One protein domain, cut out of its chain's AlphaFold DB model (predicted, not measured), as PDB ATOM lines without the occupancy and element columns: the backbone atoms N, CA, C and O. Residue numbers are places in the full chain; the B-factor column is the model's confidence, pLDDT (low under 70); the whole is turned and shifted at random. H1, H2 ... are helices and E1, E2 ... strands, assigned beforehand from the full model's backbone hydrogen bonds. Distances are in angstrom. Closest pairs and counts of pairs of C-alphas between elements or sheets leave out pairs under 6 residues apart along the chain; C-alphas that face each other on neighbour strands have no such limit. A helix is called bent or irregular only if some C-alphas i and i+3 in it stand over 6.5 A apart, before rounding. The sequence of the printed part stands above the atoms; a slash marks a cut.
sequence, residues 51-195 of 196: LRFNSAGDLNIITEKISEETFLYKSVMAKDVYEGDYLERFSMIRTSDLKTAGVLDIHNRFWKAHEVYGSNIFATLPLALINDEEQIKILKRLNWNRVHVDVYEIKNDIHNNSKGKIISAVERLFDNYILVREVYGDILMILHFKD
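What this domain is: This is residues 51 to 195 of the 196 residues of an uncharacterized protein of Alkaliphilus pronyensis (UniProt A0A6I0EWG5). A single six-stranded sheet curls like part of a barrel, with helices H1, H2 and H3 gathered towards one end of it and H4 packed across E2 and E5 nearer the other. The long bent strands E1 and E4 run side by side, while the edge strands E2 and E3 stay apart although a tight link joins them. The printed part has 145 residues with four named helices and six named strands in the order E1 H1 H2 E2 E3 H3 E4 H4 E5 E6. The sheet runs E2 E5 E6 E4 E1 E3, all antiparallel, and the class is mixed, helices and strands. The whole is compact, with a radius of gyration of the C-alphas of 16.0 A and spans of 48 by 35 by 26 A.

How they stand to each other: Begin in the strongly twisted sheet with E4, residues 144 to 154, and E1, residues 62 to 74, where N 69 and O 149 are 2.8 A apart. Beside E1 look for edge strand E3, residues 124 to 126, with N 72 and O 125 at 2.8 A. On the other side of E4 is E6, residues 187 to 193, with N 152 and O 190 at 2.9 A. E6 forms a hairpin with E5, residues 177 to 182, where N 180 and O 189 are 2.9 A apart. Edge strand E2, residues 114 to 119, follows, with N 117 and O 179 at 2.8 A. H4, residues 163 to 170, is on the sheet at a height of 8.3 A and runs across the strands, at 68 degrees to E2 on the local plane; its closest C-alphas to E2 are those of Ile 167 and Gly 118, 5.8 A apart. H3, residues 133 to 141, is on the opposite face. E3, H3, E4 and E4, H4, E5 are split strand-helix-strand units, each with another strand between its two strands, and both crossovers are right-handed. H1, residues 86 to 100, and H3 only just touch, only at their ends, with 3 pairs of C-alphas within 8 A; the closest are Asp 97 and Leu 139, 6.8 A. H2, residues 104 to 112, only grazes the sheet. In the four helices every O i to N i+4 pair is within hydrogen-bond range.

Where its parts are: Find C-alpha 62 at (-143.231, 17.584, 51.493); from there E1 runs 29.2 A, bending by 81 degrees at residue 67. E4 spans 28.4 A and bends by 55 degrees at residue 147. H1 starts at C-alpha 86, (-138.045, 9.868, 18.424), and spans 21.0 A. E6 spans 18.7 A, ending at C-alpha 193, (-134.265, 6.754, 39.578).

The domain as a whole: The C-alphas of Ala 56 and Glu 134, the two farthest apart, are 50.7 A apart. The printed part has no cut, and its one long link is E1 to H1. Look for low confidence at residues 51 to 58, under 70.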
ATOM      1  N   LEU A  51    -137.309  15.307  53.148       56.31
ATOM      2  CA  LEU A  51    -136.776  16.382  52.330       56.31
ATOM      3  C   LEU A  51    -137.804  17.520  52.314       56.31
ATOM      4  O   LEU A  51    -138.934  17.347  51.859       56.31
ATOM      5  N   ARG A  52    -137.422  18.676  52.865       50.41
ATOM      6  CA  ARG A  52    -138.178  19.929  52.772       50.41
ATOM      7  C   ARG A  52    -137.364  20.909  51.948       50.41
ATOM      8  O   ARG A  52    -136.249  21.245  52.340       50.41
ATOM      9  N   PHE A  53    -137.929  21.398  50.855       53.16
ATOM     10  CA  PHE A  53    -137.273  22.386  50.010       53.16
ATOM     11  C   PHE A  53    -138.120  23.653  49.958       53.16
ATOM     12  O   PHE A  53    -139.214  23.674  49.401       53.16
ATOM     13  N   ASN A  54    -137.606  24.719  50.568       45.28
ATOM     14  CA  ASN A  54    -138.239  26.031  50.549       45.28
ATOM     15  C   ASN A  54    -137.640  26.852  49.403       45.28
ATOM     16  O   ASN A  54    -136.451  27.160  49.417       45.28
ATOM     17  N   SER A  55    -138.459  27.246  48.431       45.34
ATOM     18  CA  SER A  55    -138.143  28.328  47.493       45.34
ATOM     19  C   SER A  55    -139.263  29.361  47.571       45.34
ATOM     20  O   SER A  55    -140.443  29.015  47.538       45.34
ATOM     21  N   ALA A  56    -138.904  30.629  47.778       39.66
ATOM     22  CA  ALA A  56    -139.865  31.708  47.977       39.66
ATOM     23  C   ALA A  56    -140.699  31.926  46.699       39.66
ATOM     24  O   ALA A  56    -140.172  32.396  45.697       39.66
ATOM     25  N   GLY A  57    -141.994  31.591  46.751       53.47
ATOM     26  CA  GLY A  57    -142.954  31.775  45.649       53.47
ATOM     27  C   GLY A  57    -143.473  30.487  44.997       53.47
ATOM     28  O   GLY A  57    -144.397  30.559  44.189       53.47
ATOM     29  N   ASP A  58    -142.940  29.322  45.370       65.12
ATOM     30  CA  ASP A  58    -143.249  28.046  44.720       65.12
ATOM     31  C   ASP A  58    -144.061  27.082  45.591       65.12
ATOM     32  O   ASP A  58    -144.133  27.206  46.816       65.12
ATOM     33  N   LEU A  59    -144.690  26.102  44.931       79.19
ATOM     34  CA  LEU A  59    -145.409  25.021  45.597       79.19
ATOM     35  C   LEU A  59    -144.429  24.217  46.462       79.19
ATOM     36  O   LEU A  59    -143.551  23.533  45.943       79.19
ATOM     37  N   ASN A  60    -144.602  24.291  47.780       82.69
ATOM     38  CA  ASN A  60    -143.830  23.485  48.716       82.69
ATOM     39  C   ASN A  60    -144.286  22.022  48.620       82.69
ATOM     40  O   ASN A  60    -145.469  21.741  48.815       82.69
ATOM     41  N   ILE A  61    -143.366  21.105  48.331       86.75
ATOM     42  CA  ILE A  61    -143.623  19.664  48.313       86.75
ATOM     43  C   ILE A  61    -142.943  19.046  49.533       86.75
ATOM     44  O   ILE A  61    -141.736  19.190  49.724       86.75
ATOM     45  N   ILE A  62    -143.731  18.350  50.353       89.62
ATOM     46  CA  ILE A  62    -143.231  17.584  51.493       89.62
ATOM     47  C   ILE A  62    -143.268  16.114  51.105       89.62
ATOM     48  O   ILE A  62    -144.342  15.542  50.928       89.62
ATOM     49  N   THR A  63    -142.090  15.506  50.998       91.25
ATOM     50  CA  THR A  63    -141.950  14.096  50.631       91.25
ATOM     51  C   THR A  63    -141.410  13.259  51.775       91.25
ATOM     52  O   THR A  63    -140.499  13.685  52.488       91.25
ATOM     53  N   GLU A  64    -141.908  12.035  51.882       93.00
ATOM     54  CA  GLU A  64    -141.358  10.990  52.741       93.00
ATOM     55  C   GLU A  64    -140.954   9.797  51.877       93.00
ATOM     56  O   GLU A  64    -141.743   9.329  51.061       93.00
ATOM     57  N   LYS A  65    -139.725   9.302  52.041       93.88
ATOM     58  CA  LYS A  65    -139.289   8.077  51.365       93.88
ATOM     59  C   LYS A  65    -139.947   6.870  52.031       93.88
ATOM     60  O   LYS A  65    -139.725   6.634  53.219       93.88
ATOM     61  N   ILE A  66    -140.719   6.119  51.253       94.06
ATOM     62  CA  ILE A  66    -141.521   4.985  51.728       94.06
ATOM     63  C   ILE A  66    -140.917   3.629  51.360       94.06
ATOM     64  O   ILE A  66    -141.123   2.661  52.089       94.06
ATOM     65  N   SER A  67    -140.153   3.542  50.268       94.00
ATOM     66  CA  SER A  67    -139.468   2.304  49.887       94.00
ATOM     67  C   SER A  67    -138.267   2.537  48.968       94.00
ATOM     68  O   SER A  67    -138.015   3.642  48.479       94.00
ATOM     69  N   GLU A  68    -137.505   1.462  48.774       95.75
ATOM     70  CA  GLU A  68    -136.430   1.338  47.796       95.75
ATOM     71  C   GLU A  68    -136.725   0.114  46.938       95.75
ATOM     72  O   GLU A  68    -136.946  -0.978  47.460       95.75
ATOM     73  N   GLU A  69    -136.719   0.291  45.624       95.69
ATOM     74  CA  GLU A  69    -137.083  -0.743  44.666       95.69
ATOM     75  C   GLU A  69    -136.006  -0.888  43.590       95.69
ATOM     76  O   GLU A  69    -135.206   0.013  43.335       95.69
ATOM     77  N   THR A  70    -135.995  -2.032  42.907       96.94
ATOM     78  CA  THR A  70    -135.167  -2.226  41.711       96.94
ATOM     79  C   THR A  70    -136.049  -2.276  40.476       96.94
ATOM     80  O   THR A  70    -136.958  -3.101  40.376       96.94
ATOM     81  N   PHE A  71    -135.741  -1.431  39.500       97.69
ATOM     82  CA  PHE A  71    -136.408  -1.410  38.206       97.69
ATOM     83  C   PHE A  71    -135.456  -1.868  37.106       97.69
ATOM     84  O   PHE A  71    -134.237  -1.751  37.218       97.69
ATOM     85  N   LEU A  72    -136.023  -2.389  36.025       97.50
ATOM     86  CA  LEU A  72    -135.375  -2.431  34.725       97.50
ATOM     87  C   LEU A  72    -135.697  -1.133  33.989       97.50
ATOM     88  O   LEU A  72    -136.860  -0.740  33.926       97.50
ATOM     89  N   TYR A  73    -134.678  -0.497  33.422       97.38
ATOM     90  CA  TYR A  73    -134.759   0.765  32.696       97.38
ATOM     91  C   TYR A  73    -134.102   0.635  31.324       97.38
ATOM     92  O   TYR A  73    -133.006   0.084  31.209       97.38
ATOM     93  N   LYS A  74    -134.750   1.175  30.291       96.25
ATOM     94  CA  LYS A  74    -134.159   1.332  28.962       96.25
ATOM     95  C   LYS A  74    -133.823   2.799  28.724       96.25
ATOM     96  O   LYS A  74    -134.716   3.647  28.761       96.25
ATOM     97  N   SER A  75    -132.553   3.076  28.434       93.44
ATOM     98  CA  SER A  75    -132.086   4.434  28.175       93.44
ATOM     99  C   SER A  75    -132.597   4.999  26.861       93.44
ATOM    100  O   SER A  75    -132.700   4.296  25.849       93.44
ATOM    101  N   VAL A  76    -132.892   6.297  26.881       92.06
ATOM    102  CA  VAL A  76    -133.037   7.069  25.650       92.06
ATOM    103  C   VAL A  76    -131.663   7.236  24.998       92.06
ATOM    104  O   VAL A  76    -130.626   7.261  25.653       92.06
ATOM    105  N   MET A  77    -131.662   7.313  23.676       84.94
ATOM    106  CA  MET A  77    -130.477   7.422  22.823       84.94
ATOM    107  C   MET A  77    -130.355   8.805  22.176       84.94
ATOM    108  O   MET A  77    -129.336   9.099  21.557       84.94
ATOM    109  N   ALA A  78    -131.395   9.638  22.277       87.81
ATOM    110  CA  ALA A  78    -131.410  10.989  21.733       87.81
ATOM    111  C   ALA A  78    -131.059  12.018  22.810       87.81
ATOM    112  O   ALA A  78    -131.441  11.869  23.968       87.81
ATOM    113  N   LYS A  79    -130.353  13.075  22.397       83.75
ATOM    114  CA  LYS A  79    -130.049  14.228  23.253       83.75
ATOM    115  C   LYS A  79    -131.280  15.112  23.471       83.75
ATOM    116  O   LYS A  79    -131.474  15.603  24.576       83.75
ATOM    117  N   ASP A  80    -132.093  15.285  22.431       88.25
ATOM    118  CA  ASP A  80    -133.428  15.869  22.524       88.25
ATOM    119  C   ASP A  80    -134.453  14.785  22.186       88.25
ATOM    120  O   ASP A  80    -134.540  14.307  21.055       88.25
ATOM    121  N   VAL A  81    -135.187  14.337  23.201       88.38
ATOM    122  CA  VAL A  81    -136.174  13.265  23.046       88.38
ATOM    123  C   VAL A  81    -137.451  13.748  22.362       88.38
ATOM    124  O   VAL A  81    -138.188  12.915  21.846       88.38
ATOM    125  N   TYR A  82    -137.712  15.057  22.333       89.69
ATOM    126  CA  TYR A  82    -138.917  15.640  21.737       89.69
ATOM    127  C   TYR A  82    -138.719  16.041  20.271       89.69
ATOM    128  O   TYR A  82    -139.663  16.490  19.621       89.69
ATOM    129  N   GLU A  83    -137.512  15.861  19.735       90.38
ATOM    130  CA  GLU A  83    -137.207  16.145  18.341       90.38
ATOM    131  C   GLU A  83    -137.743  15.037  17.410       90.38
ATOM    132  O   GLU A  83    -137.399  13.854  17.519       90.38
ATOM    133  N   GLY A  84    -138.585  15.437  16.453       92.00
ATOM    134  CA  GLY A  84    -139.119  14.555  15.415       92.00
ATOM    135  C   GLY A  84    -140.019  13.433  15.952       92.00
ATOM    136  O   GLY A  84    -140.884  13.650  16.793       92.00
ATOM    137  N   ASP A  85    -139.827  12.220  15.432       93.25
ATOM    138  CA  ASP A  85    -140.580  10.997  15.751       93.25
ATOM    139  C   ASP A  85    -139.874  10.118  16.806       93.25
ATOM    140  O   ASP A  85    -140.171   8.927  16.944       93.25
ATOM    141  N   TYR A  86    -138.902  10.667  17.548       94.19
ATOM    142  CA  TYR A  86    -138.045   9.868  18.424       94.19
ATOM    143  C   TYR A  86    -138.830   9.077  19.480       94.19
ATOM    144  O   TYR A  86    -138.626   7.865  19.597       94.19
ATOM    145  N   LEU A  87    -139.750   9.717  20.214       92.81
ATOM    146  CA  LEU A  87    -140.557   9.036  21.238       92.81
ATOM    147  C   LEU A  87    -141.442   7.931  20.657       92.81
ATOM    148  O   LEU A  87    -141.644   6.905  21.308       92.81
ATOM    149  N   GLU A  88    -141.950   8.107  19.438       94.62
ATOM    150  CA  GLU A  88    -142.764   7.096  18.766       94.62
ATOM    151  C   GLU A  88    -141.919   5.860  18.442       94.62
ATOM    152  O   GLU A  88    -142.253   4.747  18.862       94.62
ATOM    153  N   ARG A  89    -140.754   6.055  17.810       95.06
ATOM    154  CA  ARG A  89    -139.804   4.965  17.541       95.06
ATOM    155  C   ARG A  89    -139.321   4.299  18.823       95.06
ATOM    156  O   ARG A  89    -139.247   3.073  18.894       95.06
ATOM    157  N   PHE A  90    -139.015   5.082  19.853       95.62
ATOM    158  CA  PHE A  90    -138.585   4.559  21.144       95.62
ATOM    159  C   PHE A  90    -139.683   3.711  21.800       95.62
ATOM    160  O   PHE A  90    -139.409   2.619  22.300       95.62
ATOM    161  N   SER A  91    -140.940   4.158  21.724       94.69
ATOM    162  CA  SER A  91    -142.098   3.388  22.181       94.69
ATOM    163  C   SER A  91    -142.240   2.069  21.414       94.69
ATOM    164  O   SER A  91    -142.443   1.029  22.042       94.69
ATOM    165  N   MET A  92    -142.055   2.076  20.088       96.75
ATOM    166  CA  MET A  92    -142.071   0.857  19.269       96.75
ATOM    167  C   MET A  92    -140.978  -0.133  19.684       96.75
ATOM    168  O   MET A  92    -141.269  -1.318  19.855       96.75
ATOM    169  N   ILE A  93    -139.742   0.341  19.888       96.44
ATOM    170  CA  ILE A  93    -138.620  -0.495  20.343       96.44
ATOM    171  C   ILE A  93    -138.936  -1.085  21.718       96.44
ATOM    172  O   ILE A  93    -138.872  -2.299  21.888       96.44
ATOM    173  N   ARG A  94    -139.352  -0.253  22.682       96.62
ATOM    174  CA  ARG A  94    -139.765  -0.701  24.021       96.62
ATOM    175  C   ARG A  94    -140.836  -1.788  23.931       96.62
ATOM    176  O   ARG A  94    -140.720  -2.823  24.577       96.62
ATOM    177  N   THR A  95    -141.882  -1.574  23.134       97.62
ATOM    178  CA  THR A  95    -142.956  -2.557  22.961       97.62
ATOM    179  C   THR A  95    -142.447  -3.846  22.322       97.62
ATOM    180  O   THR A  95    -142.863  -4.923  22.747       97.62
ATOM    181  N   SER A  96    -141.554  -3.761  21.336       98.19
ATOM    182  CA  SER A  96    -140.925  -4.934  20.726       98.19
ATOM    183  C   SER A  96    -140.114  -5.722  21.753       98.19
ATOM    184  O   SER A  96    -140.337  -6.920  21.897       98.19
ATOM    185  N   ASP A  97    -139.254  -5.056  22.526       98.25
ATOM    186  CA  ASP A  97    -138.421  -5.694  23.549       98.25
ATOM    187  C   ASP A  97    -139.268  -6.436  24.589       98.25
ATOM    188  O   ASP A  97    -139.023  -7.605  24.891       98.25
ATOM    189  N   LEU A  98    -140.304  -5.769  25.109       98.12
ATOM    190  CA  LEU A  98    -141.209  -6.342  26.104       98.12
ATOM    191  C   LEU A  98    -141.996  -7.539  25.549       98.12
ATOM    192  O   LEU A  98    -142.277  -8.475  26.298       98.12
ATOM    193  N   LYS A  99    -142.349  -7.536  24.254       98.19
ATOM    194  CA  LYS A  99    -142.966  -8.694  23.581       98.19
ATOM    195  C   LYS A  99    -141.975  -9.840  23.434       98.19
ATOM    196  O   LYS A  99    -142.318 -10.967  23.769       98.19
ATOM    197  N   THR A 100    -140.757  -9.557  22.975       97.81
ATOM    198  CA  THR A 100    -139.693 -10.558  22.817       97.81
ATOM    199  C   THR A 100    -139.350 -11.232  24.143       97.81
ATOM    200  O   THR A 100    -139.137 -12.438  24.174       97.81
ATOM    201  N   ALA A 101    -139.344 -10.476  25.241       97.62
ATOM    202  CA  ALA A 101    -139.132 -11.005  26.583       97.62
ATOM    203  C   ALA A 101    -140.395 -11.597  27.238       97.62
ATOM    204  O   ALA A 101    -140.300 -12.139  28.332       97.62
ATOM    205  N   GLY A 102    -141.577 -11.490  26.621       97.62
ATOM    206  CA  GLY A 102    -142.823 -12.038  27.169       97.62
ATOM    207  C   GLY A 102    -143.373 -11.312  28.409       97.62
ATOM    208  O   GLY A 102    -144.145 -11.902  29.158       97.62
ATOM    209  N   VAL A 103    -143.010 -10.043  28.632       97.94
ATOM    210  CA  VAL A 103    -143.380  -9.264  29.838       97.94
ATOM    211  C   VAL A 103    -144.286  -8.057  29.557       97.94
ATOM    212  O   VAL A 103    -144.590  -7.281  30.466       97.94
ATOM    213  N   LEU A 104    -144.737  -7.868  28.310       97.75
ATOM    214  CA  LEU A 104    -145.551  -6.706  27.922       97.75
ATOM    215  C   LEU A 104    -146.827  -6.558  28.769       97.75
ATOM    216  O   LEU A 104    -147.174  -5.448  29.167       97.75
ATOM    217  N   ASP A 105    -147.512  -7.659  29.076       97.00
ATOM    218  CA  ASP A 105    -148.747  -7.611  29.866       97.00
ATOM    219  C   ASP A 105    -148.499  -7.240  31.330       97.00
ATOM    220  O   ASP A 105    -149.310  -6.532  31.932       97.00
ATOM    221  N   ILE A 106    -147.362  -7.666  31.892       96.75
ATOM    222  CA  ILE A 106    -146.922  -7.299  33.246       96.75
ATOM    223  C   ILE A 106    -146.672  -5.789  33.298       96.75
ATOM    224  O   ILE A 106    -147.241  -5.094  34.139       96.75
ATOM    225  N   HIS A 107    -145.900  -5.277  32.336       96.56
ATOM    226  CA  HIS A 107    -145.638  -3.848  32.177       96.56
ATOM    227  C   HIS A 107    -146.932  -3.040  32.051       96.56
ATOM    228  O   HIS A 107    -147.140  -2.068  32.775       96.56
ATOM    229  N   ASN A 108    -147.831  -3.450  31.154       95.19
ATOM    230  CA  ASN A 108    -149.073  -2.725  30.908       95.19
ATOM    231  C   ASN A 108    -149.993  -2.727  32.127       95.19
ATOM    232  O   ASN A 108    -150.652  -1.726  32.385       95.19
ATOM    233  N   ARG A 109    -150.058  -3.830  32.876       95.31
ATOM    234  CA  ARG A 109    -150.849  -3.895  34.107       95.31
ATOM    235  C   ARG A 109    -150.304  -2.943  35.164       95.31
ATOM    236  O   ARG A 109    -151.086  -2.211  35.759       95.31
ATOM    237  N   PHE A 110    -148.984  -2.926  35.349       94.69
ATOM    238  CA  PHE A 110    -148.331  -2.026  36.292       94.69
ATOM    239  C   PHE A 110    -148.608  -0.559  35.949       94.69
ATOM    240  O   PHE A 110    -149.147   0.168  36.777       94.69
ATOM    241  N   TRP A 111    -148.339  -0.134  34.713       94.25
ATOM    242  CA  TRP A 111    -148.533   1.266  34.320       94.25
ATOM    243  C   TRP A 111    -149.998   1.676  34.158       94.25
ATOM    244  O   TRP A 111    -150.298   2.858  34.229       94.25
ATOM    245  N   LYS A 112    -150.941   0.742  33.995       92.44
ATOM    246  CA  LYS A 112    -152.381   1.060  34.066       92.44
ATOM    247  C   LYS A 112    -152.869   1.307  35.493       92.44
ATOM    248  O   LYS A 112    -153.857   2.013  35.662       92.44
ATOM    249  N   ALA A 113    -152.205   0.735  36.497       91.62
ATOM    250  CA  ALA A 113    -152.509   0.986  37.906       91.62
ATOM    251  C   ALA A 113    -151.945   2.330  38.412       91.62
ATOM    252  O   ALA A 113    -152.279   2.754  39.518       91.62
ATOM    253  N   HIS A 114    -151.116   3.002  37.604       93.25
ATOM    254  CA  HIS A 114    -150.445   4.250  37.950       93.25
ATOM    255  C   HIS A 114    -150.715   5.316  36.882       93.25
ATOM    256  O   HIS A 114    -150.221   5.233  35.760       93.25
ATOM    257  N   GLU A 115    -151.474   6.356  37.222       92.25
ATOM    258  CA  GLU A 115    -151.638   7.518  36.348       92.25
ATOM    259  C   GLU A 115    -150.336   8.335  36.365       92.25
ATOM    260  O   GLU A 115    -149.968   8.900  37.395       92.25
ATOM    261  N   VAL A 116    -149.622   8.412  35.239       93.69
ATOM    262  CA  VAL A 116    -148.387   9.208  35.125       93.69
ATOM    263  C   VAL A 116    -148.738  10.684  34.910       93.69
ATOM    264  O   VAL A 116    -149.418  11.028  33.945       93.69
ATOM    265  N   TYR A 117    -148.268  11.563  35.798       92.50
ATOM    266  CA  TYR A 117    -148.516  13.011  35.731       92.50
ATOM    267  C   TYR A 117    -147.422  13.716  34.936       92.50
ATOM    268  O   TYR A 117    -147.719  14.573  34.108       92.50
ATOM    269  N   GLY A 118    -146.167  13.351  35.185       92.50
ATOM    270  CA  GLY A 118    -144.994  13.916  34.531       92.50
ATOM    271  C   GLY A 118    -143.793  13.005  34.729       92.50
ATOM    272  O   GLY A 118    -143.719  12.280  35.720       92.50
ATOM    273  N   SER A 119    -142.888  12.994  33.758       94.19
ATOM    274  CA  SER A 119    -141.745  12.091  33.757       94.19
ATOM    275  C   SER A 119    -140.694  12.548  32.757       94.19
ATOM    276  O   SER A 119    -141.043  12.991  31.662       94.19
ATOM    277  N   ASN A 120    -139.427  12.329  33.093       92.75
ATOM    278  CA  ASN A 120    -138.311  12.338  32.146       92.75
ATOM    279  C   ASN A 120    -137.692  10.936  31.948       92.75
ATOM    280  O   ASN A 120    -136.652  10.780  31.311       92.75
ATOM    281  N   ILE A 121    -138.382   9.901  32.436       94.81
ATOM    282  CA  ILE A 121    -138.069   8.481  32.275       94.81
ATOM    283  C   ILE A 121    -139.200   7.789  31.492       94.81
ATOM    284  O   ILE A 121    -140.375   7.853  31.859       94.81
ATOM    285  N   PHE A 122    -138.867   7.092  30.400       92.31
ATOM    286  CA  PHE A 122    -139.872   6.689  29.395       92.31
ATOM    287  C   PHE A 122    -140.095   5.173  29.248       92.31
ATOM    288  O   PHE A 122    -141.098   4.737  28.667       92.31
ATOM    289  N   ALA A 123    -139.173   4.345  29.742       95.12
ATOM    290  CA  ALA A 123    -139.237   2.893  29.585       95.12
ATOM    291  C   ALA A 123    -138.693   2.175  30.818       95.12
ATOM    292  O   ALA A 123    -137.481   2.039  30.988       95.12
ATOM    293  N   THR A 124    -139.607   1.712  31.670       96.81
ATOM    294  CA  THR A 124    -139.270   1.092  32.950       96.81
ATOM    295  C   THR A 124    -140.249  -0.008  33.345       96.81
ATOM    296  O   THR A 124    -141.407  -0.022  32.922       96.81
ATOM    297  N   LEU A 125    -139.781  -0.952  34.161       96.44
ATOM    298  CA  LEU A 125    -140.575  -2.057  34.700       96.44
ATOM    299  C   LEU A 125    -139.991  -2.495  36.052       96.44
ATOM    300  O   LEU A 125    -138.791  -2.773  36.100       96.44
ATOM    301  N   PRO A 126    -140.780  -2.581  37.139       96.38
ATOM    302  CA  PRO A 126    -140.277  -3.116  38.400       96.38
ATOM    303  C   PRO A 126    -139.762  -4.546  38.221       96.38
ATOM    304  O   PRO A 126    -140.475  -5.414  37.713       96.38
ATOM    305  N   LEU A 127    -138.530  -4.804  38.665       96.19
ATOM    306  CA  LEU A 127    -137.895  -6.116  38.525       96.19
ATOM    307  C   LEU A 127    -138.670  -7.193  39.297       96.19
ATOM    308  O   LEU A 127    -138.801  -8.312  38.815       96.19
ATOM    309  N   ALA A 128    -139.228  -6.829  40.455       94.62
ATOM    310  CA  ALA A 128    -139.982  -7.725  41.333       94.62
ATOM    311  C   ALA A 128    -141.262  -8.303  40.699       94.62
ATOM    312  O   ALA A 128    -141.812  -9.269  41.220       94.62
ATOM    313  N   LEU A 129    -141.748  -7.731  39.591       95.19
ATOM    314  CA  LEU A 129    -142.930  -8.234  38.886       95.19
ATOM    315  C   LEU A 129    -142.604  -9.322  37.854       95.19
ATOM    316  O   LEU A 129    -143.522  -9.917  37.291       95.19
ATOM    317  N   ILE A 130    -141.321  -9.567  37.577       95.31
ATOM    318  CA  ILE A 130    -140.868 -10.559  36.603       95.31
ATOM    319  C   ILE A 130    -140.413 -11.802  37.366       95.31
ATOM    320  O   ILE A 130    -139.370 -11.798  38.012       95.31
ATOM    321  N   ASN A 131    -141.202 -12.874  37.282       90.94
ATOM    322  CA  ASN A 131    -140.938 -14.111  38.029       90.94
ATOM    323  C   ASN A 131    -139.923 -15.038  37.342       90.94
ATOM    324  O   ASN A 131    -139.410 -15.957  37.976       90.94
ATOM    325  N   ASP A 132    -139.666 -14.834  36.050       94.12
ATOM    326  CA  ASP A 132    -138.807 -15.692  35.238       94.12
ATOM    327  C   ASP A 132    -137.465 -15.003  34.941       94.12
ATOM    328  O   ASP A 132    -137.390 -13.975  34.261       94.12
ATOM    329  N   GLU A 133    -136.380 -15.591  35.447       94.44
ATOM    330  CA  GLU A 133    -135.010 -15.111  35.238       94.44
ATOM    331  C   GLU A 133    -134.592 -15.109  33.760       94.44
ATOM    332  O   GLU A 133    -133.782 -14.269  33.359       94.44
ATOM    333  N   GLU A 134    -135.148 -15.985  32.915       96.44
ATOM    334  CA  GLU A 134    -134.863 -15.956  31.478       96.44
ATOM    335  C   GLU A 134    -135.444 -14.700  30.817       96.44
ATOM    336  O   GLU A 134    -134.767 -14.063  30.005       96.44
ATOM    337  N   GLN A 135    -136.633 -14.250  31.233       97.38
ATOM    338  CA  GLN A 135    -137.221 -12.991  30.756       97.38
ATOM    339  C   GLN A 135    -136.334 -11.793  31.128       97.38
ATOM    340  O   GLN A 135    -136.065 -10.921  30.296       97.38
ATOM    341  N   ILE A 136    -135.798 -11.786  32.353       96.56
ATOM    342  CA  ILE A 136    -134.856 -10.761  32.824       96.56
ATOM    343  C   ILE A 136    -133.566 -10.785  31.988       96.56
ATOM    344  O   ILE A 136    -133.061  -9.726  31.601       96.56
ATOM    345  N   LYS A 137    -133.014 -11.967  31.683       97.25
ATOM    346  CA  LYS A 137    -131.814 -12.105  30.837       97.25
ATOM    347  C   LYS A 137    -132.044 -11.589  29.418       97.25
ATOM    348  O   LYS A 137    -131.160 -10.920  28.879       97.25
ATOM    349  N   ILE A 138    -133.207 -11.862  28.821       98.00
ATOM    350  CA  ILE A 138    -133.567 -11.346  27.492       98.00
ATOM    351  C   ILE A 138    -133.594  -9.815  27.514       98.00
ATOM    352  O   ILE A 138    -132.930  -9.189  26.690       98.00
ATOM    353  N   LEU A 139    -134.275  -9.205  28.487       97.81
ATOM    354  CA  LEU A 139    -134.333  -7.744  28.623       97.81
ATOM    355  C   LEU A 139    -132.941  -7.127  28.800       97.81
ATOM    356  O   LEU A 139    -132.614  -6.151  28.127       97.81
ATOM    357  N   LYS A 140    -132.077  -7.730  29.627       96.69
ATOM    358  CA  LYS A 140    -130.681  -7.282  29.786       96.69
ATOM    359  C   LYS A 140    -129.907  -7.310  28.468       96.69
ATOM    360  O   LYS A 140    -129.202  -6.357  28.159       96.69
ATOM    361  N   ARG A 141    -130.064  -8.367  27.661       97.25
ATOM    362  CA  ARG A 141    -129.460  -8.450  26.316       97.25
ATOM    363  C   ARG A 141    -130.000  -7.390  25.352       97.25
ATOM    364  O   ARG A 141    -129.315  -7.046  24.397       97.25
ATOM    365  N   LEU A 142    -131.203  -6.877  25.606       97.19
ATOM    366  CA  LEU A 142    -131.836  -5.770  24.881       97.19
ATOM    367  C   LEU A 142    -131.538  -4.397  25.521       97.19
ATOM    368  O   LEU A 142    -132.222  -3.409  25.238       97.19
ATOM    369  N   ASN A 143    -130.498  -4.325  26.360       96.44
ATOM    370  CA  ASN A 143    -130.016  -3.125  27.047       96.44
ATOM    371  C   ASN A 143    -131.018  -2.517  28.039       96.44
ATOM    372  O   ASN A 143    -131.081  -1.299  28.199       96.44
ATOM    373  N   TRP A 144    -131.807  -3.358  28.709       97.38
ATOM    374  CA  TRP A 144    -132.532  -2.951  29.910       97.38
ATOM    375  C   TRP A 144    -131.644  -3.155  31.138       97.38
ATOM    376  O   TRP A 144    -131.316  -4.284  31.511       97.38
ATOM    377  N   ASN A 145    -131.265  -2.054  31.775       95.69
ATOM    378  CA  ASN A 145    -130.345  -2.038  32.906       95.69
ATOM    379  C   ASN A 145    -131.105  -2.037  34.230       95.69
ATOM    380  O   ASN A 145    -132.199  -1.486  34.327       95.69
ATOM    381  N   ARG A 146    -130.523  -2.654  35.264       96.12
ATOM    382  CA  ARG A 146    -131.060  -2.559  36.627       96.12
ATOM    383  C   ARG A 146    -130.724  -1.188  37.199       96.12
ATOM    384  O   ARG A 146    -129.570  -0.780  37.135       96.12
ATOM    385  N   VAL A 147    -131.720  -0.537  37.777       96.50
ATOM    386  CA  VAL A 147    -131.621   0.802  38.354       96.50
ATOM    387  C   VAL A 147    -132.282   0.796  39.728       96.50
ATOM    388  O   VAL A 147    -133.330   0.169  39.910       96.50
ATOM    389  N   HIS A 148    -131.655   1.473  40.689       97.12
ATOM    390  CA  HIS A 148    -132.212   1.660  42.027       97.12
ATOM    391  C   HIS A 148    -133.202   2.819  41.996       97.12
ATOM    392  O   HIS A 148    -132.913   3.876  41.433       97.12
ATOM    393  N   VAL A 149    -134.374   2.611  42.584       97.56
ATOM    394  CA  VAL A 149    -135.458   3.588  42.583       97.56
ATOM    395  C   VAL A 149    -135.888   3.848  44.011       97.56
ATOM    396  O   VAL A 149    -136.381   2.954  44.694       97.56
ATOM    397  N   ASP A 150    -135.724   5.091  44.444       97.69
ATOM    398  CA  ASP A 150    -136.287   5.555  45.702       97.69
ATOM    399  C   ASP A 150    -137.740   5.963  45.461       97.69
ATOM    400  O   ASP A 150    -138.022   6.771  44.572       97.69
ATOM    401  N   VAL A 151    -138.661   5.430  46.259       95.94
ATOM    402  CA  VAL A 151    -140.079   5.781  46.177       95.94
ATOM    403  C   VAL A 151    -140.413   6.751  47.297       95.94
ATOM    404  O   VAL A 151    -140.233   6.444  48.478       95.94
ATOM    405  N   TYR A 152    -140.914   7.921  46.923       96.06
ATOM    406  CA  TYR A 152    -141.358   8.951  47.851       96.06
ATOM    407  C   TYR A 152    -142.863   9.146  47.749       96.06
ATOM    408  O   TYR A 152    -143.397   9.253  46.651       96.06
ATOM    409  N   GLU A 153    -143.534   9.264  48.883       94.12
ATOM    410  CA  GLU A 153    -144.919   9.717  48.968       94.12
ATOM    411  C   GLU A 153    -144.951  11.227  49.215       94.12
ATOM    412  O   GLU A 153    -144.195  11.743  50.044       94.12
ATOM    413  N   ILE A 154    -145.833  11.939  48.517       92.69
ATOM    414  CA  ILE A 154    -146.102  13.352  48.787       92.69
ATOM    415  C   ILE A 154    -147.144  13.437  49.905       92.69
ATOM    416  O   ILE A 154    -148.279  12.998  49.744       92.69
ATOM    417  N   LYS A 155    -146.750  13.998  51.052       89.31
ATOM    418  CA  LYS A 155    -147.554  13.990  52.287       89.31
ATOM    419  C   LYS A 155    -148.489  15.175  52.444       89.31
ATOM    420  O   LYS A 155    -149.420  15.117  53.243       89.31
ATOM    421  N   ASN A 156    -148.213  16.279  51.762       85.25
ATOM    422  CA  ASN A 156    -149.062  17.454  51.833       85.25
ATOM    423  C   ASN A 156    -150.125  17.434  50.735       85.25
ATOM    424  O   ASN A 156    -149.849  17.044  49.603       85.25
ATOM    425  N   ASP A 157    -151.330  17.899  51.066       81.56
ATOM    426  CA  ASP A 157    -152.396  18.055  50.080       81.56
ATOM    427  C   ASP A 157    -152.014  19.147  49.073       81.56
ATOM    428  O   ASP A 157    -152.034  20.348  49.365       81.56
ATOM    429  N   ILE A 158    -151.633  18.700  47.880       83.31
ATOM    430  CA  ILE A 158    -151.318  19.559  46.744       83.31
ATOM    431  C   ILE A 158    -152.317  19.395  45.596       83.31
ATOM    432  O   ILE A 158    -152.120  20.017  44.550       83.31
ATOM    433  N   HIS A 159    -153.403  18.636  45.785       76.75
ATOM    434  CA  HIS A 159    -154.373  18.309  44.730       76.75
ATOM    435  C   HIS A 159    -155.104  19.544  44.182       76.75
ATOM    436  O   HIS A 159    -155.528  19.553  43.029       76.75
ATOM    437  N   ASN A 160    -155.188  20.618  44.974       81.00
ATOM    438  CA  ASN A 160    -155.767  21.901  44.560       81.00
ATOM    439  C   ASN A 160    -154.874  22.707  43.594       81.00
ATOM    440  O   ASN A 160    -155.282  23.760  43.101       81.00
ATOM    441  N   ASN A 161    -153.648  22.249  43.320       84.94
ATOM    442  CA  ASN A 161    -152.742  22.886  42.368       84.94
ATOM    443  C   ASN A 161    -152.873  22.269  40.972       84.94
ATOM    444  O   ASN A 161    -153.235  21.107  40.803       84.94
ATOM    445  N   SER A 162    -152.526  23.041  39.940       87.56
ATOM    446  CA  SER A 162    -152.490  22.506  38.579       87.56
ATOM    447  C   SER A 162    -151.398  21.443  38.436       87.56
ATOM    448  O   SER A 162    -150.306  21.591  38.990       87.56
ATOM    449  N   LYS A 163    -151.651  20.411  37.615       88.25
ATOM    450  CA  LYS A 163    -150.667  19.352  37.318       88.25
ATOM    451  C   LYS A 163    -149.302  19.934  36.920       88.25
ATOM    452  O   LYS A 163    -148.284  19.506  37.444       88.25
ATOM    453  N   GLY A 164    -149.286  20.974  36.081       89.50
ATOM    454  CA  GLY A 164    -148.053  21.648  35.655       89.50
ATOM    455  C   GLY A 164    -147.235  22.255  36.803       89.50
ATOM    456  O   GLY A 164    -146.014  22.124  36.799       89.50
ATOM    457  N   LYS A 165    -147.882  22.857  37.816       89.75
ATOM    458  CA  LYS A 165    -147.183  23.392  39.001       89.75
ATOM    459  C   LYS A 165    -146.554  22.284  39.840       89.75
ATOM    460  O   LYS A 165    -145.445  22.460  40.328       89.75
ATOM    461  N   ILE A 166    -147.255  21.160  39.988       91.56
ATOM    462  CA  ILE A 166    -146.747  19.992  40.715       91.56
ATOM    463  C   ILE A 166    -145.526  19.421  39.992       91.56
ATOM    464  O   ILE A 166    -144.479  19.258  40.607       91.56
ATOM    465  N   ILE A 167    -145.634  19.197  38.679       92.38
ATOM    466  CA  ILE A 167    -144.534  18.695  37.840       92.38
ATOM    467  C   ILE A 167    -143.319  19.620  37.942       92.38
ATOM    468  O   ILE A 167    -142.240  19.157  38.288       92.38
ATOM    469  N   SER A 168    -143.516  20.930  37.763       91.06
ATOM    470  CA  SER A 168    -142.432  21.921  37.831       91.06
ATOM    471  C   SER A 168    -141.749  21.974  39.198       91.06
ATOM    472  O   SER A 168    -140.595  22.374  39.290       91.06
ATOM    473  N   ALA A 169    -142.468  21.665  40.280       90.88
ATOM    474  CA  ALA A 169    -141.882  21.590  41.611       90.88
ATOM    475  C   ALA A 169    -141.077  20.292  41.779       90.88
ATOM    476  O   ALA A 169    -139.967  20.344  42.294       90.88
ATOM    477  N   VAL A 170    -141.580  19.156  41.286       92.62
ATOM    478  CA  VAL A 170    -140.873  17.863  41.316       92.62
ATOM    479  C   VAL A 170    -139.593  17.886  40.474       92.62
ATOM    480  O   VAL A 170    -138.556  17.452  40.965       92.62
ATOM    481  N   GLU A 171    -139.632  18.452  39.263       91.69
ATOM    482  CA  GLU A 171    -138.478  18.573  38.349       91.69
ATOM    483  C   GLU A 171    -137.277  19.292  38.972       91.69
ATOM    484  O   GLU A 171    -136.137  19.045  38.598       91.69
ATOM    485  N   ARG A 172    -137.513  20.188  39.935       89.44
ATOM    486  CA  ARG A 172    -136.441  20.918  40.628       89.44
ATOM    487  C   ARG A 172    -135.814  20.131  41.770       89.44
ATOM    488  O   ARG A 172    -134.762  20.524  42.265       89.44
ATOM    489  N   LEU A 173    -136.499  19.094  42.246       90.19
ATOM    490  CA  LEU A 173    -136.080  18.290  43.392       90.19
ATOM    491  C   LEU A 173    -135.454  16.962  42.974       90.19
ATOM    492  O   LEU A 173    -134.676  16.389  43.735       90.19
ATOM    493  N   PHE A 174    -135.822  16.464  41.796       92.69
ATOM    494  CA  PHE A 174    -135.456  15.139  41.330       92.69
ATOM    495  C   PHE A 174    -135.016  15.196  39.872       92.69
ATOM    496  O   PHE A 174    -135.819  15.491  38.989       92.69
ATOM    497  N   ASP A 175    -133.751  14.854  39.628       92.50
ATOM    498  CA  ASP A 175    -133.161  14.917  38.289       92.50
ATOM    499  C   ASP A 175    -133.746  13.862  37.347       92.50
ATOM    500  O   ASP A 175    -133.987  14.150  36.184       92.50
ATOM    501  N   ASN A 176    -134.003  12.648  37.845       95.25
ATOM    502  CA  ASN A 176    -134.522  11.514  37.078       95.25
ATOM    503  C   ASN A 176    -135.748  10.943  37.794       95.25
ATOM    504  O   ASN A 176    -135.615  10.272  38.822       95.25
ATOM    505  N   TYR A 177    -136.950  11.202  37.285       96.56
ATOM    506  CA  TYR A 177    -138.169  10.898  38.024       96.56
ATOM    507  C   TYR A 177    -139.340  10.449  37.151       96.56
ATOM    508  O   TYR A 177    -139.445  10.758  35.964       96.56
ATOM    509  N   ILE A 178    -140.271   9.756  37.804       97.38
ATOM    510  CA  ILE A 178    -141.646   9.582  37.337       97.38
ATOM    511  C   ILE A 178    -142.569  10.017  38.476       97.38
ATOM    512  O   ILE A 178    -142.537   9.441  39.563       97.38
ATOM    513  N   LEU A 179    -143.393  11.032  38.230       96.56
ATOM    514  CA  LEU A 179    -144.474  11.441  39.119       96.56
ATOM    515  C   LEU A 179    -145.727  10.652  38.746       96.56
ATOM    516  O   LEU A 179    -146.237  10.774  37.628       96.56
ATOM    517  N   VAL A 180    -146.228   9.861  39.687       95.38
ATOM    518  CA  VAL A 180    -147.374   8.976  39.479       95.38
ATOM    519  C   VAL A 180    -148.416   9.153  40.563       95.38
ATOM    520  O   VAL A 180    -148.092   9.445  41.709       95.38
ATOM    521  N   ARG A 181    -149.671   8.907  40.208       93.44
ATOM    522  CA  ARG A 181    -150.764   8.699  41.149       93.44
ATOM    523  C   ARG A 181    -151.185   7.237  41.090       93.44
ATOM    524  O   ARG A 181    -151.562   6.745  40.028       93.44
ATOM    525  N   GLU A 182    -151.114   6.549  42.217       90.75
ATOM    526  CA  GLU A 182    -151.665   5.203  42.354       90.75
ATOM    527  C   GLU A 182    -153.196   5.296  42.388       90.75
ATOM    528  O   GLU A 182    -153.771   6.066  43.159       90.75
ATOM    529  N   VAL A 183    -153.858   4.587  41.468       85.19
ATOM    530  CA  VAL A 183    -155.273   4.834  41.142       85.19
ATOM    531  C   VAL A 183    -156.219   4.394  42.262       85.19
ATOM    532  O   VAL A 183    -157.246   5.043  42.453       85.19
ATOM    533  N   TYR A 184    -155.910   3.323  43.001       79.56
ATOM    534  CA  TYR A 184    -156.832   2.782  44.005       79.56
ATOM    535  C   TYR A 184    -156.734   3.502  45.350       79.56
ATOM    536  O   TYR A 184    -157.760   3.689  46.003       79.56
ATOM    537  N   GLY A 185    -155.533   3.910  45.760       81.12
ATOM    538  CA  GLY A 185    -155.303   4.641  47.004       81.12
ATOM    539  C   GLY A 185    -155.363   6.162  46.882       81.12
ATOM    540  O   GLY A 185    -155.359   6.834  47.909       81.12
ATOM    541  N   ASP A 186    -155.411   6.711  45.662       85.50
ATOM    542  CA  ASP A 186    -155.266   8.153  45.409       85.50
ATOM    543  C   ASP A 186    -153.973   8.736  46.010       85.50
ATOM    544  O   ASP A 186    -153.941   9.826  46.578       85.50
ATOM    545  N   ILE A 187    -152.883   7.973  45.909       89.69
ATOM    546  CA  ILE A 187    -151.601   8.335  46.515       89.69
ATOM    547  C   ILE A 187    -150.681   8.890  45.438       89.69
ATOM    548  O   ILE A 187    -150.391   8.219  44.444       89.69
ATOM    549  N   LEU A 188    -150.193  10.111  45.648       93.44
ATOM    550  CA  LEU A 188    -149.219  10.736  44.767       93.44
ATOM    551  C   LEU A 188    -147.799  10.360  45.206       93.44
ATOM    552  O   LEU A 188    -147.392  10.606  46.344       93.44
ATOM    553  N   MET A 189    -147.043   9.770  44.287       95.44
ATOM    554  CA  MET A 189    -145.701   9.261  44.534       95.44
ATOM    555  C   MET A 189    -144.704   9.762  43.494       95.44
ATOM    556  O   MET A 189    -145.033   9.977  42.327       95.44
ATOM    557  N   ILE A 190    -143.454   9.887  43.923       96.88
ATOM    558  CA  ILE A 190    -142.307  10.190  43.078       96.88
ATOM    559  C   ILE A 190    -141.404   8.961  43.072       96.88
ATOM    560  O   ILE A 190    -140.895   8.545  44.112       96.88
ATOM    561  N   LEU A 191    -141.201   8.390  41.890       97.44
ATOM    562  CA  LEU A 191    -140.211   7.350  41.639       97.44
ATOM    563  C   LEU A 191    -138.917   8.041  41.205       97.44
ATOM    564  O   LEU A 191    -138.841   8.506  40.070       97.44
ATOM    565  N   HIS A 192    -137.927   8.144  42.090       97.38
ATOM    566  CA  HIS A 192    -136.629   8.763  41.803       97.38
ATOM    567  C   HIS A 192    -135.617   7.694  41.395       97.38
ATOM    568  O   HIS A 192    -135.188   6.887  42.220       97.38
ATOM    569  N   PHE A 193    -135.214   7.710  40.129       96.75
ATOM    570  CA  PHE A 193    -134.265   6.754  39.578       96.75
ATOM    571  C   PHE A 193    -132.829   7.236  39.802       96.75
ATOM    572  O   PHE A 193    -132.451   8.319  39.359       96.75
ATOM    573  N   LYS A 194    -132.022   6.432  40.492       92.50
ATOM    574  CA  LYS A 194    -130.617   6.735  40.778       92.50
ATOM    575  C   LYS A 194    -129.729   6.271  39.633       92.50
ATOM    576  O   LYS A 194    -129.918   5.168  39.134       92.50
ATOM    577  N   ASP A 195    -128.734   7.078  39.279       79.12
ATOM    578  CA  ASP A 195    -127.659   6.683  38.359       79.12
ATOM    579  C   ASP A 195    -128.147   6.299  36.946       79.12
ATOM    580  O   ASP A 195    -127.728   5.284  36.382       79.12
TER     581      ASP A 195